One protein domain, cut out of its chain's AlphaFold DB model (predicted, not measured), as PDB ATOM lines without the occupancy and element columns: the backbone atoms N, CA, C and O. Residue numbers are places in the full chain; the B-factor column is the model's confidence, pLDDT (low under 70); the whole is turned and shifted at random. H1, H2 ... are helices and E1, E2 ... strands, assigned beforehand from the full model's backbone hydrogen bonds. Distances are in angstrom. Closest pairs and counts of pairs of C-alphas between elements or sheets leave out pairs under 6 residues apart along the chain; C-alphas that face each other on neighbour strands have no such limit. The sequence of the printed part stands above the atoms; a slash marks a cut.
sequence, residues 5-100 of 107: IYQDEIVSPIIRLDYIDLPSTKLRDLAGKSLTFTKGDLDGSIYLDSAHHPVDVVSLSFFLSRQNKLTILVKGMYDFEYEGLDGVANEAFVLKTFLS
ATOM      1  N   ILE A   5      16.042   5.250 -19.946       85.56
ATOM      2  CA  ILE A   5      17.200   5.151 -20.835       85.56
ATOM      3  C   ILE A   5      17.471   3.677 -21.140       85.56
ATOM      4  O   ILE A   5      17.616   2.876 -20.216       85.56
ATOM      5  N   TYR A   6      17.576   3.341 -22.421       81.19
ATOM      6  CA  TYR A   6      17.960   2.024 -22.922       81.19
ATOM      7  C   TYR A   6      18.861   2.192 -24.148       81.19
ATOM      8  O   TYR A   6      18.530   2.975 -25.029       81.19
ATOM      9  N   GLN A   7      20.008   1.499 -24.184       85.00
ATOM     10  CA  GLN A   7      21.031   1.645 -25.240       85.00
ATOM     11  C   GLN A   7      21.376   3.119 -25.567       85.00
ATOM     12  O   GLN A   7      21.451   3.510 -26.725       85.00
ATOM     13  N   ASP A   8      21.555   3.948 -24.532       87.94
ATOM     14  CA  ASP A   8      21.827   5.394 -24.641       87.94
ATOM     15  C   ASP A   8      20.711   6.243 -25.296       87.94
ATOM     16  O   ASP A   8      20.889   7.444 -25.512       87.94
ATOM     17  N   GLU A   9      19.525   5.673 -25.526       86.94
ATOM     18  CA  GLU A   9      18.342   6.374 -26.029       86.94
ATOM     19  C   GLU A   9      17.248   6.510 -24.960       86.94
ATOM     20  O   GLU A   9      17.081   5.656 -24.089       86.94
ATOM     21  N   ILE A  10      16.467   7.596 -25.027       88.94
ATOM     22  CA  ILE A  10      15.264   7.755 -24.198       88.94
ATOM     23  C   ILE A  10      14.116   7.013 -24.875       88.94
ATOM     24  O   ILE A  10      13.632   7.428 -25.928       88.94
ATOM     25  N   VAL A  11      13.625   5.967 -24.221       86.69
ATOM     26  CA  VAL A  11      12.510   5.154 -24.699       86.69
ATOM     27  C   VAL A  11      11.258   5.467 -23.887       86.69
ATOM     28  O   VAL A  11      11.297   5.599 -22.667       86.69
ATOM     29  N   SER A  12      10.123   5.609 -24.574       86.44
ATOM     30  CA  SER A  12       8.801   5.834 -23.972       86.44
ATOM     31  C   SER A  12       7.840   4.742 -24.440       86.44
ATOM     32  O   SER A  12       7.054   4.980 -25.361       86.44
ATOM     33  N   PRO A  13       7.919   3.522 -23.881       84.06
ATOM     34  CA  PRO A  13       7.152   2.417 -24.424       84.06
ATOM     35  C   PRO A  13       5.668   2.550 -24.108       84.06
ATOM     36  O   PRO A  13       5.242   3.029 -23.048       84.06
ATOM     37  N   ILE A  14       4.878   2.057 -25.052       88.88
ATOM     38  CA  ILE A  14       3.429   1.965 -24.959       88.88
ATOM     39  C   ILE A  14       3.090   0.515 -24.634       88.88
ATOM     40  O   ILE A  14       3.501  -0.386 -25.360       88.88
ATOM     41  N   ILE A  15       2.327   0.301 -23.558       91.38
ATOM     42  CA  ILE A  15       1.674  -0.990 -23.326       91.38
ATOM     43  C   ILE A  15       0.440  -1.036 -24.218       91.38
ATOM     44  O   ILE A  15      -0.435  -0.170 -24.113       91.38
ATOM     45  N   ARG A  16       0.369  -2.049 -25.072       92.62
ATOM     46  CA  ARG A  16      -0.797  -2.361 -25.887       92.62
ATOM     47  C   ARG A  16      -1.462  -3.612 -25.334       92.62
ATOM     48  O   ARG A  16      -0.782  -4.605 -25.101       92.62
ATOM     49  N   LEU A  17      -2.771  -3.531 -25.114       93.19
ATOM     50  CA  LEU A  17      -3.595  -4.657 -24.691       93.19
ATOM     51  C   LEU A  17      -4.694  -4.872 -25.736       93.19
ATOM     52  O   LEU A  17      -5.502  -3.971 -25.966       93.19
ATOM     53  N   ASP A  18      -4.709  -6.042 -26.358       92.25
ATOM     54  CA  ASP A  18      -5.683  -6.459 -27.361       92.25
ATOM     55  C   ASP A  18      -6.535  -7.628 -26.831       92.25
ATOM     56  O   ASP A  18      -6.212  -8.264 -25.827       92.25
ATOM     57  N   TYR A  19      -7.659  -7.888 -27.505       90.81
ATOM     58  CA  TYR A  19      -8.588  -8.989 -27.198       90.81
ATOM     59  C   TYR A  19      -9.191  -8.985 -25.781       90.81
ATOM     60  O   TYR A  19      -9.622 -10.018 -25.282       90.81
ATOM     61  N   ILE A  20      -9.306  -7.810 -25.153       90.12
ATOM     62  CA  ILE A  20     -10.020  -7.661 -23.879       90.12
ATOM     63  C   ILE A  20     -11.526  -7.543 -24.132       90.12
ATOM     64  O   ILE A  20     -11.977  -6.589 -24.770       90.12
ATOM     65  N   ASP A  21     -12.308  -8.448 -23.544       87.44
ATOM     66  CA  ASP A  21     -13.762  -8.306 -23.455       87.44
ATOM     67  C   ASP A  21     -14.139  -7.450 -22.233       87.44
ATOM     68  O   ASP A  21     -14.010  -7.866 -21.076       87.44
ATOM     69  N   LEU A  22     -14.548  -6.204 -22.481       89.25
ATOM     70  CA  LEU A  22     -15.008  -5.295 -21.434       89.25
ATOM     71  C   LEU A  22     -16.523  -5.435 -21.244       89.25
ATOM     72  O   LEU A  22     -17.270  -5.426 -22.218       89.25
ATOM     73  N   PRO A  23     -17.028  -5.427 -19.995       89.50
ATOM     74  CA  PRO A  23     -18.454  -5.623 -19.726       89.50
ATOM     75  C   PRO A  23     -19.351  -4.459 -20.189       89.50
ATOM     76  O   PRO A  23     -20.570  -4.557 -20.075       89.50
ATOM     77  N   SER A  24     -18.770  -3.338 -20.629       89.12
ATOM     78  CA  SER A  24     -19.463  -2.201 -21.247       89.12
ATOM     79  C   SER A  24     -18.450  -1.289 -21.947       89.12
ATOM     80  O   SER A  24     -17.310  -1.159 -21.498       89.12
ATOM     81  N   THR A  25     -18.882  -0.611 -23.011       85.38
ATOM     82  CA  THR A  25     -18.136   0.481 -23.660       85.38
ATOM     83  C   THR A  25     -18.355   1.832 -22.972       85.38
ATOM     84  O   THR A  25     -17.611   2.783 -23.217       85.38
ATOM     85  N   LYS A  26     -19.350   1.933 -22.077       87.50
ATOM     86  CA  LYS A  26     -19.625   3.146 -21.303       87.50
ATOM     87  C   LYS A  26     -18.739   3.190 -20.063       87.50
ATOM     88  O   LYS A  26     -18.805   2.317 -19.200       87.50
ATOM     89  N   LEU A  27     -17.964   4.265 -19.912       88.56
ATOM     90  CA  LEU A  27     -17.045   4.435 -18.776       88.56
ATOM     91  C   LEU A  27     -17.752   4.334 -17.422       88.56
ATOM     92  O   LEU A  27     -17.227   3.741 -16.483       88.56
ATOM     93  N   ARG A  28     -18.961   4.888 -17.310       87.75
ATOM     94  CA  ARG A  28     -19.726   4.874 -16.054       87.75
ATOM     95  C   ARG A  28     -20.050   3.461 -15.582       87.75
ATOM     96  O   ARG A  28     -20.048   3.228 -14.378       87.75
ATOM     97  N   ASP A  29     -20.256   2.531 -16.505       90.94
ATOM     98  CA  ASP A  29     -20.561   1.141 -16.168       90.94
ATOM     99  C   ASP A  29     -19.316   0.387 -15.703       90.94
ATOM    100  O   ASP A  29     -19.427  -0.577 -14.952       90.94
ATOM    101  N   LEU A  30     -18.121   0.819 -16.117       92.75
ATOM    102  CA  LEU A  30     -16.853   0.238 -15.676       92.75
ATOM    103  C   LEU A  30     -16.419   0.747 -14.295       92.75
ATOM    104  O   LEU A  30     -15.609   0.105 -13.631       92.75
ATOM    105  N   ALA A  31     -16.952   1.881 -13.839       93.00
ATOM    106  CA  ALA A  31     -16.577   2.505 -12.578       93.00
ATOM    107  C   ALA A  31     -16.705   1.553 -11.374       93.00
ATOM    108  O   ALA A  31     -17.757   0.970 -11.121       93.00
ATOM    109  N   GLY A  32     -15.628   1.418 -10.597       94.38
ATOM    110  CA  GLY A  32     -15.575   0.561  -9.413       94.38
ATOM    111  C   GLY A  32     -15.405  -0.930  -9.714       94.38
ATOM    112  O   GLY A  32     -15.244  -1.714  -8.779       94.38
ATOM    113  N   LYS A  33     -15.408  -1.345 -10.989       95.75
ATOM    114  CA  LYS A  33     -15.150  -2.738 -11.359       95.75
ATOM    115  C   LYS A  33     -13.665  -3.069 -11.248       95.75
ATOM    116  O   LYS A  33     -12.786  -2.209 -11.340       95.75
ATOM    117  N   SER A  34     -13.395  -4.353 -11.066       96.75
ATOM    118  CA  SER A  34     -12.076  -4.939 -11.265       96.75
ATOM    119  C   SER A  34     -12.220  -6.193 -12.113       96.75
ATOM    120  O   SER A  34     -13.133  -6.985 -11.886       96.75
ATOM    121  N   LEU A  35     -11.337  -6.334 -13.090       95.88
ATOM    122  CA  LEU A  35     -11.218  -7.502 -13.951       95.88
ATOM    123  C   LEU A  35      -9.902  -8.194 -13.614       95.88
ATOM    124  O   LEU A  35      -8.893  -7.524 -13.381       95.88
ATOM    125  N   THR A  36      -9.927  -9.519 -13.563       95.88
ATOM    126  CA  THR A  36      -8.756 -10.363 -13.315       95.88
ATOM    127  C   THR A  36      -8.535 -11.261 -14.510       95.88
ATOM    128  O   THR A  36      -9.507 -11.765 -15.068       95.88
ATOM    129  N   PHE A  37      -7.274 -11.479 -14.845       94.44
ATOM    130  CA  PHE A  37      -6.869 -12.222 -16.026       94.44
ATOM    131  C   PHE A  37      -5.832 -13.275 -15.639       94.44
ATOM    132  O   PHE A  37      -5.039 -13.100 -14.709       94.44
ATOM    133  N   THR A  38      -5.875 -14.383 -16.358       90.94
ATOM    134  CA  THR A  38      -4.890 -15.453 -16.386       90.94
ATOM    135  C   THR A  38      -4.102 -15.382 -17.694       90.94
ATOM    136  O   THR A  38      -4.474 -14.671 -18.630       90.94
ATOM    137  N   LYS A  39      -2.969 -16.087 -17.758       84.12
ATOM    138  CA  LYS A  39      -2.114 -16.080 -18.949       84.12
ATOM    139  C   LYS A  39      -2.895 -16.585 -20.167       84.12
ATOM    140  O   LYS A  39      -3.413 -17.698 -20.136       84.12
ATOM    141  N   GLY A  40      -2.933 -15.776 -21.224       84.25
ATOM    142  CA  GLY A  40      -3.662 -16.064 -22.462       84.25
ATOM    143  C   GLY A  40      -5.102 -15.538 -22.518       84.25
ATOM    144  O   GLY A  40      -5.741 -15.706 -23.551       84.25
ATOM    145  N   ASP A  41      -5.614 -14.887 -21.464       89.75
ATOM    146  CA  ASP A  41      -6.947 -14.255 -21.505       89.75
ATOM    147  C   ASP A  41      -6.979 -12.974 -22.359       89.75
ATOM    148  O   ASP A  41      -8.045 -12.553 -22.803       89.75
ATOM    149  N   LEU A  42      -5.825 -12.332 -22.555       93.44
ATOM    150  CA  LEU A  42      -5.639 -11.155 -23.401       93.44
ATOM    151  C   LEU A  42      -4.229 -11.150 -23.987       93.44
ATOM    152  O   LEU A  42      -3.318 -11.756 -23.414       93.44
ATOM    153  N   ASP A  43      -4.044 -10.391 -25.065       92.94
ATOM    154  CA  ASP A  43      -2.731 -10.194 -25.673       92.94
ATOM    155  C   ASP A  43      -2.157  -8.857 -25.204       92.94
ATOM    156  O   ASP A  43      -2.643  -7.784 -25.572       92.94
ATOM    157  N   GLY A  44      -1.129  -8.913 -24.360       93.25
ATOM    158  CA  GLY A  44      -0.403  -7.741 -23.884       93.25
ATOM    159  C   GLY A  44       0.987  -7.663 -24.499       93.25
ATOM    160  O   GLY A  44       1.695  -8.665 -24.569       93.25
ATOM    161  N   SER A  45       1.405  -6.470 -24.921       93.31
ATOM    162  CA  SER A  45       2.764  -6.245 -25.415       93.31
ATOM    163  C   SER A  45       3.287  -4.841 -25.123       93.31
ATOM    164  O   SER A  45       2.525  -3.885 -24.963       93.31
ATOM    165  N   ILE A  46       4.610  -4.718 -25.087       90.94
ATOM    166  CA  ILE A  46       5.340  -3.456 -25.242       90.94
ATOM    167  C   ILE A  46       6.267  -3.565 -26.443       90.94
ATOM    168  O   ILE A  46       6.747  -4.646 -26.768       90.94
ATOM    169  N   TYR A  47       6.545  -2.435 -27.085       87.12
ATOM    170  CA  TYR A  47       7.555  -2.368 -28.137       87.12
ATOM    171  C   TYR A  47       8.847  -1.774 -27.587       87.12
ATOM    172  O   TYR A  47       8.848  -0.634 -27.117       87.12
ATOM    173  N   LEU A  48       9.929  -2.547 -27.660       85.62
ATOM    174  CA  LEU A  48      11.291  -2.156 -27.297       85.62
ATOM    175  C   LEU A  48      12.266  -2.787 -28.292       85.62
ATOM    176  O   LEU A  48      12.063  -3.924 -28.706       85.62
ATOM    177  N   ASP A  49      13.308  -2.047 -28.671       80.69
ATOM    178  CA  ASP A  49      14.343  -2.512 -29.609       80.69
ATOM    179  C   ASP A  49      13.776  -3.082 -30.927       80.69
ATOM    180  O   ASP A  49      14.169  -4.131 -31.425       80.69
ATOM    181  N   SER A  50      12.763  -2.406 -31.483       80.25
ATOM    182  CA  SER A  50      12.037  -2.845 -32.690       80.25
ATOM    183  C   SER A  50      11.365  -4.229 -32.591       80.25
ATOM    184  O   SER A  50      10.886  -4.744 -33.602       80.25
ATOM    185  N   ALA A  51      11.266  -4.800 -31.389       83.69
ATOM    186  CA  ALA A  51      10.615  -6.070 -31.096       83.69
ATOM    187  C   ALA A  51       9.399  -5.873 -30.179       83.69
ATOM    188  O   ALA A  51       9.291  -4.877 -29.455       83.69
ATOM    189  N   HIS A  52       8.462  -6.822 -30.234       86.50
ATOM    190  CA  HIS A  52       7.327  -6.877 -29.320       86.50
ATOM    191  C   HIS A  52       7.670  -7.831 -28.176       86.50
ATOM    192  O   HIS A  52       7.966  -8.995 -28.413       86.50
ATOM    193  N   HIS A  53       7.614  -7.336 -26.945       89.00
ATOM    194  CA  HIS A  53       7.844  -8.133 -25.742       89.00
ATOM    195  C   HIS A  53       6.503  -8.407 -25.065       89.00
ATOM    196  O   HIS A  53       5.721  -7.456 -24.907       89.00
ATOM    197  N   PRO A  54       6.197  -9.658 -24.677       92.38
ATOM    198  CA  PRO A  54       4.931  -9.982 -24.041       92.38
ATOM    199  C   PRO A  54       4.747  -9.278 -22.695       92.38
ATOM    200  O   PRO A  54       5.687  -9.016 -21.940       92.38
ATOM    201  N   VAL A  55       3.488  -8.988 -22.384       93.25
ATOM    202  CA  VAL A  55       3.063  -8.443 -21.097       93.25
ATOM    203  C   VAL A  55       1.905  -9.266 -20.569       93.25
ATOM    204  O   VAL A  55       0.801  -9.226 -21.109       93.25
ATOM    205  N   ASP A  56       2.137  -9.952 -19.457       93.81
ATOM    206  CA  ASP A  56       1.105 -10.704 -18.758       93.81
ATOM    207  C   ASP A  56       0.366  -9.750 -17.800       93.81
ATOM    208  O   ASP A  56       0.870  -9.378 -16.736       93.81
ATOM    209  N   VAL A  57      -0.843  -9.311 -18.165       95.50
ATOM    210  CA  VAL A  57      -1.700  -8.515 -17.269       95.50
ATOM    211  C   VAL A  57      -2.458  -9.446 -16.333       95.50
ATOM    212  O   VAL A  57      -3.073 -10.410 -16.763       95.50
ATOM    213  N   VAL A  58      -2.457  -9.120 -15.043       95.94
ATOM    214  CA  VAL A  58      -3.146  -9.887 -13.994       95.94
ATOM    215  C   VAL A  58      -4.452  -9.210 -13.586       95.94
ATOM    216  O   VAL A  58      -5.412  -9.872 -13.193       95.94
ATOM    217  N   SER A  59      -4.512  -7.874 -13.645       96.88
ATOM    218  CA  SER A  59      -5.734  -7.148 -13.293       96.88
ATOM    219  C   SER A  59      -5.832  -5.749 -13.885       96.88
ATOM    220  O   SER A  59      -4.827  -5.058 -14.074       96.88
ATOM    221  N   LEU A  60      -7.082  -5.327 -14.081       96.88
ATOM    222  CA  LEU A  60      -7.493  -3.956 -14.356       96.88
ATOM    223  C   LEU A  60      -8.490  -3.513 -13.284       96.88
ATOM    224  O   LEU A  60      -9.526  -4.150 -13.110       96.88
ATOM    225  N   SER A  61      -8.212  -2.411 -12.592       97.56
ATOM    226  CA  SER A  61      -9.142  -1.798 -11.634       97.56
ATOM    227  C   SER A  61      -9.515  -0.390 -12.075       97.56
ATOM    228  O   SER A  61      -8.640   0.427 -12.366       97.56
ATOM    229  N   PHE A  62     -10.813  -0.100 -12.092       96.19
ATOM    230  CA  PHE A  62     -11.378   1.120 -12.661       96.19
ATOM    231  C   PHE A  62     -11.895   2.042 -11.555       96.19
ATOM    232  O   PHE A  62     -12.798   1.690 -10.797       96.19
ATOM    233  N   PHE A  63     -11.361   3.256 -11.484       94.88
ATOM    234  CA  PHE A  63     -11.699   4.241 -10.461       94.88
ATOM    235  C   PHE A  63     -12.276   5.494 -11.104       94.88
ATOM    236  O   PHE A  63     -11.729   6.005 -12.083       94.88
ATOM    237  N   LEU A  64     -13.355   6.028 -10.529       90.38
ATOM    238  CA  LEU A  64     -13.910   7.307 -10.966       90.38
ATOM    239  C   LEU A  64     -12.860   8.415 -10.849       90.38
ATOM    240  O   LEU A  64     -12.206   8.566  -9.816       90.38
ATOM    241  N   SER A  65     -12.729   9.206 -11.910       84.62
ATOM    242  CA  SER A  65     -11.956  10.444 -11.928       84.62
ATOM    243  C   SER A  65     -12.872  11.629 -12.236       84.62
ATOM    244  O   SER A  65     -14.066  11.485 -12.503       84.62
ATOM    245  N   ARG A  66     -12.321  12.843 -12.175       79.12
ATOM    246  CA  ARG A  66     -13.047  14.062 -12.560       79.12
ATOM    247  C   ARG A  66     -13.303  14.068 -14.075       79.12
ATOM    248  O   ARG A  66     -12.576  13.425 -14.827       79.12
ATOM    249  N   GLN A  67     -14.294  14.849 -14.516       76.06
ATOM    250  CA  GLN A  67     -14.574  15.115 -15.941       76.06
ATOM    251  C   GLN A  67     -14.907  13.859 -16.772       76.06
ATOM    252  O   GLN A  67     -14.400  13.707 -17.877       76.06
ATOM    253  N   ASN A  68     -15.730  12.952 -16.232       74.31
ATOM    254  CA  ASN A  68     -16.170  11.720 -16.906       74.31
ATOM    255  C   ASN A  68     -15.036  10.772 -17.349       74.31
ATOM    256  O   ASN A  68     -15.225   9.927 -18.210       74.31
ATOM    257  N   LYS A  69     -13.848  10.886 -16.747       85.81
ATOM    258  CA  LYS A  69     -12.724   9.977 -16.998       85.81
ATOM    259  C   LYS A  69     -12.672   8.886 -15.943       85.81
ATOM    260  O   LYS A  69     -13.077   9.096 -14.796       85.81
ATOM    261  N   LEU A  70     -12.073   7.756 -16.296       93.00
ATOM    262  CA  LEU A  70     -11.636   6.774 -15.311       93.00
ATOM    263  C   LEU A  70     -10.126   6.846 -15.126       93.00
ATOM    264  O   LEU A  70      -9.375   7.110 -16.060       93.00
ATOM    265  N   THR A  71      -9.677   6.601 -13.904       95.12
ATOM    266  CA  THR A  71      -8.311   6.145 -13.657       95.12
ATOM    267  C   THR A  71      -8.325   4.624 -13.715       95.12
ATOM    268  O   THR A  71      -9.132   4.000 -13.030       95.12
ATOM    269  N   ILE A  72      -7.425   4.029 -14.489       95.44
ATOM    270  CA  ILE A  72      -7.182   2.590 -14.481       95.44
ATOM    271  C   ILE A  72      -5.894   2.313 -13.721       95.44
ATOM    272  O   ILE A  72      -4.882   2.985 -13.930       95.44
ATOM    273  N   LEU A  73      -5.942   1.301 -12.860       96.88
ATOM    274  CA  LEU A  73      -4.761   0.636 -12.337       96.88
ATOM    275  C   LEU A  73      -4.587  -0.697 -13.067       96.88
ATOM    276  O   LEU A  73      -5.437  -1.576 -12.949       96.88
ATOM    277  N   VAL A  74      -3.495  -0.830 -13.809       95.81
ATOM    278  CA  VAL A  74      -3.075  -2.064 -14.475       95.81
ATOM    279  C   VAL A  74      -1.992  -2.702 -13.624       95.81
ATOM    280  O   VAL A  74      -1.039  -2.024 -13.236       95.81
ATOM    281  N   LYS A  75      -2.125  -3.991 -13.329       96.62
ATOM    282  CA  LYS A  75      -1.066  -4.771 -12.682       96.62
ATOM    283  C   LYS A  75      -0.707  -5.948 -13.562       96.62
ATOM    284  O   LYS A  75      -1.610  -6.624 -14.054       96.62
ATOM    285  N   GLY A  76       0.580  -6.214 -13.699       95.19
ATOM    286  CA  GLY A  76       1.056  -7.309 -14.524       95.19
ATOM    287  C   GLY A  76       2.541  -7.576 -14.355       95.19
ATOM    288  O   GLY A  76       3.163  -7.109 -13.397       95.19
ATOM    289  N   MET A  77       3.074  -8.326 -15.306       93.50
ATOM    290  CA  MET A  77       4.475  -8.692 -15.440       93.50
ATOM    291  C   MET A  77       4.934  -8.366 -16.863       93.50
ATOM    292  O   MET A  77       4.243  -8.707 -17.822       93.50
ATOM    293  N   TYR A  78       6.078  -7.705 -17.000       91.06
ATOM    294  CA  TYR A  78       6.810  -7.655 -18.262       91.06
ATOM    295  C   TYR A  78       7.582  -8.967 -18.433       91.06
ATOM    296  O   TYR A  78       8.307  -9.361 -17.517       91.06
ATOM    297  N   ASP A  79       7.420  -9.635 -19.575       89.56
ATOM    298  CA  ASP A  79       8.109 -10.888 -19.904       89.56
ATOM    299  C   ASP A  79       9.355 -10.595 -20.759       89.56
ATOM    300  O   ASP A  79       9.376 -10.844 -21.960       89.56
ATOM    301  N   PHE A  80      10.374  -9.975 -20.154       85.94
ATOM    302  CA  PHE A  80      11.623  -9.602 -20.838       85.94
ATOM    303  C   PHE A  80      12.528 -10.800 -21.156       85.94
ATOM    304  O   PHE A  80      13.387 -10.721 -22.036       85.94
ATOM    305  N   GLU A  81      12.340 -11.911 -20.444       84.19
ATOM    306  CA  GLU A  81      13.061 -13.161 -20.693       84.19
ATOM    307  C   GLU A  81      12.587 -13.849 -21.985       84.19
ATOM    308  O   GLU A  81      13.313 -14.668 -22.554       84.19
ATOM    309  N   TYR A  82      11.393 -13.501 -22.480       79.31
ATOM    310  CA  TYR A  82      10.883 -13.951 -23.768       79.31
ATOM    311  C   TYR A  82      11.393 -13.050 -24.900       79.31
ATOM    312  O   TYR A  82      11.028 -11.886 -24.992       79.31
ATOM    313  N   GLU A  83      12.224 -13.601 -25.787       64.38
ATOM    314  CA  GLU A  83      12.674 -12.943 -27.029       64.38
ATOM    315  C   GLU A  83      13.357 -11.564 -26.893       64.38
ATOM    316  O   GLU A  83      13.509 -10.852 -27.883       64.38
ATOM    317  N   GLY A  84      13.932 -11.239 -25.734       65.75
ATOM    318  CA  GLY A  84      15.190 -10.498 -25.731       65.75
ATOM    319  C   GLY A  84      15.196  -9.125 -25.083       65.75
ATOM    320  O   GLY A  84      15.016  -8.101 -25.733       65.75
ATOM    321  N   LEU A  85      15.709  -9.108 -23.859       72.19
ATOM    322  CA  LEU A  85      16.712  -8.138 -23.441       72.19
ATOM    323  C   LEU A  85      17.770  -8.903 -22.627       72.19
ATOM    324  O   LEU A  85      17.492  -9.342 -21.512       72.19
ATOM    325  N   ASP A  86      18.968  -9.118 -23.185       75.00
ATOM    326  CA  ASP A  86      20.021  -9.900 -22.517       75.00
ATOM    327  C   ASP A  86      20.298  -9.368 -21.101       75.00
ATOM    328  O   ASP A  86      20.655  -8.205 -20.904       75.00
ATOM    329  N   GLY A  87      20.147 -10.241 -20.102       75.75
ATOM    330  CA  GLY A  87      20.391  -9.901 -18.700       75.75
ATOM    331  C   GLY A  87      19.275  -9.109 -18.010       75.75
ATOM    332  O   GLY A  87      19.493  -8.642 -16.891       75.75
ATOM    333  N   VAL A  88      18.095  -8.975 -18.624       81.00
ATOM    334  CA  VAL A  88      16.913  -8.364 -17.999       81.00
ATOM    335  C   VAL A  88      15.928  -9.457 -17.595       81.00
ATOM    336  O   VAL A  88      15.469 -10.236 -18.422       81.00
ATOM    337  N   ALA A  89      15.627  -9.520 -16.301       86.94
ATOM    338  CA  ALA A  89      14.655 -10.461 -15.754       86.94
ATOM    339  C   ALA A  89      13.227  -9.921 -15.879       86.94
ATOM    340  O   ALA A  89      13.019  -8.709 -15.967       86.94
ATOM    341  N   ASN A  90      12.247 -10.817 -15.796       90.31
ATOM    342  CA  ASN A  90      10.837 -10.437 -15.757       90.31
ATOM    343  C   ASN A  90      10.544  -9.480 -14.592       90.31
ATOM    344  O   ASN A  90      11.005  -9.683 -13.466       90.31
ATOM    345  N   GLU A  91       9.755  -8.438 -14.857       89.56
ATOM    346  CA  GLU A  91       9.532  -7.354 -13.900       89.56
ATOM    347  C   GLU A  91       8.044  -7.091 -13.665       89.56
ATOM    348  O   GLU A  91       7.267  -6.827 -14.585       89.56
ATOM    349  N   ALA A  92       7.640  -7.137 -12.395       93.81
ATOM    350  CA  ALA A  92       6.277  -6.821 -12.004       93.81
ATOM    351  C   ALA A  92       6.046  -5.313 -12.097       93.81
ATOM    352  O   ALA A  92       6.853  -4.519 -11.617       93.81
ATOM    353  N   PHE A  93       4.893  -4.910 -12.622       92.31
ATOM    354  CA  PHE A  93       4.557  -3.500 -12.747       92.31
ATOM    355  C   PHE A  93       3.177  -3.168 -12.193       92.31
ATOM    356  O   PHE A  93       2.248  -3.981 -12.152       92.31
ATOM    357  N   VAL A  94       3.047  -1.900 -11.807       94.81
ATOM    358  CA  VAL A  94       1.774  -1.248 -11.523       94.81
ATOM    359  C   VAL A  94       1.724   0.039 -12.335       94.81
ATOM    360  O   VAL A  94       2.475   0.976 -12.074       94.81
ATOM    361  N   LEU A  95       0.830   0.098 -13.316       93.50
ATOM    362  CA  LEU A  95       0.624   1.275 -14.150       93.50
ATOM    363  C   LEU A  95      -0.683   1.958 -13.760       93.50
ATOM    364  O   LEU A  95      -1.756   1.364 -13.824       93.50
ATOM    365  N   LYS A  96      -0.597   3.238 -13.401       94.19
ATOM    366  CA  LYS A  96      -1.760   4.111 -13.245       94.19
ATOM    367  C   LYS A  96      -1.893   4.968 -14.498       94.19
ATOM    368  O   LYS A  96      -0.977   5.716 -14.819       94.19
ATOM    369  N   THR A  97      -3.025   4.884 -15.186       91.75
ATOM    370  CA  THR A  97      -3.295   5.681 -16.392       91.75
ATOM    371  C   THR A  97      -4.742   6.167 -16.428       91.75
ATOM    372  O   THR A  97      -5.550   5.792 -15.578       91.75
ATOM    373  N   PHE A  98      -5.077   7.027 -17.385       91.38
ATOM    374  CA  PHE A  98      -6.445   7.482 -17.615       91.38
ATOM    375  C   PHE A  98      -7.089   6.700 -18.756       91.38
ATOM    376  O   PHE A  98      -6.446   6.421 -19.763       91.38
ATOM    377  N   LEU A  99      -8.376   6.402 -18.603       88.81
ATOM    378  CA  LEU A  99      -9.221   5.878 -19.663       88.81
ATOM    379  C   LEU A  99     -10.245   6.936 -20.058       88.81
ATOM    380  O   LEU A  99     -10.966   7.484 -19.216       88.81
ATOM    381  N   SER A 100     -10.294   7.182 -21.359       84.69
ATOM    382  CA  SER A 100     -11.346   7.909 -22.056       84.69
ATOM    383  C   SER A 100     -12.019   6.960 -23.041       84.69
ATOM    384  O   SER A 100     -11.346   6.102 -23.613       84.69
TER     385      SER A 100
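Overview. This is residues 5 to 100 of the 107 residues of an uncharacterized protein of Acinetobacter rudis CIP 110305 (UniProt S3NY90). One strongly twisted sheet folds over at the bend of its longest strand, E5, and E2 and E4 on one arm stand across from E6 and E7 on the other, like a half-open sandwich. Tiny H1 lies at one end of the long axis; E1 and the long loop of residues 79 to 90 lie at the other. The printed part has 96 residues with one named helix and seven named strands, and is mostly strand; along the chain E1 and E2 come before H1, and E3 to E7 follow it; the sheet is branched, its neighbour pairs E2 and E4, E3 and E5, E4 and E5, E5 and E6, and E6 and E7 each antiparallel. It is only just compact, close to loose, with a radius of gyration of the C-alphas of 14.8 A, and spans 42 by 28 by 19 A.

Arrangement. E1, residues 9 to 11, pairs with no named strand; residues 5 to 6 pair antiparallel with residues 9 to 10 of E1. E2, residues 15 to 18, is an edge strand and the antiparallel neighbour of E4, residues 43 to 48, with N 16 and O 45 2.8 A apart. H1, residues 27 to 30, is on the sheet at a height of 8.0 A, only just over E5, residues 51 to 64, with 3 of its C-alphas on that strand. The closest C-alphas of H1 and E5, those of Leu 30 and Phe 62, are 6.3 A apart. H1 is too short for any O i to N i+4 pair; its 1 O i to N i+3 pair is within hydrogen-bond range. E3, residues 34 to 36, is an edge strand antiparallel to E5, with N 35 and O 60 2.8 A apart. E5 bends by 72 degrees at residue 58. E4 and E3 lie on one side of E5, beside residues 51 to 55 and 58 to 61. E6, residues 70 to 78, lies on the other side, beside residues 55 to 64. E4, E5, E6 and E7, residues 91 to 99, form a meander, each strand the antiparallel neighbour of the one before. In its three hairpins N 53 and O 46, N 63 and O 71, and N 74 and O 95 are each 2.8 A apart. E2 and E7 are apart.

Along the chain. E1 begins at C-alpha 9 (18.342, 6.374, -26.029). E4 measures 16.2 A from first to last C-alpha, E5 34.4 A, E6 23.6 A and E7 23.7 A. E7 ends at C-alpha 99 (-9.221, 5.878, -19.663).

Size, cuts and confidence. The two C-alphas farthest apart, those of Asp 8 and Asp 29, are 43.4 A apart. The printed part has no cut. The link from E6 to E7, 12 residues, is long. The mean pLDDT of the printed part is 88.9, and residues 83 to 84 are under 70.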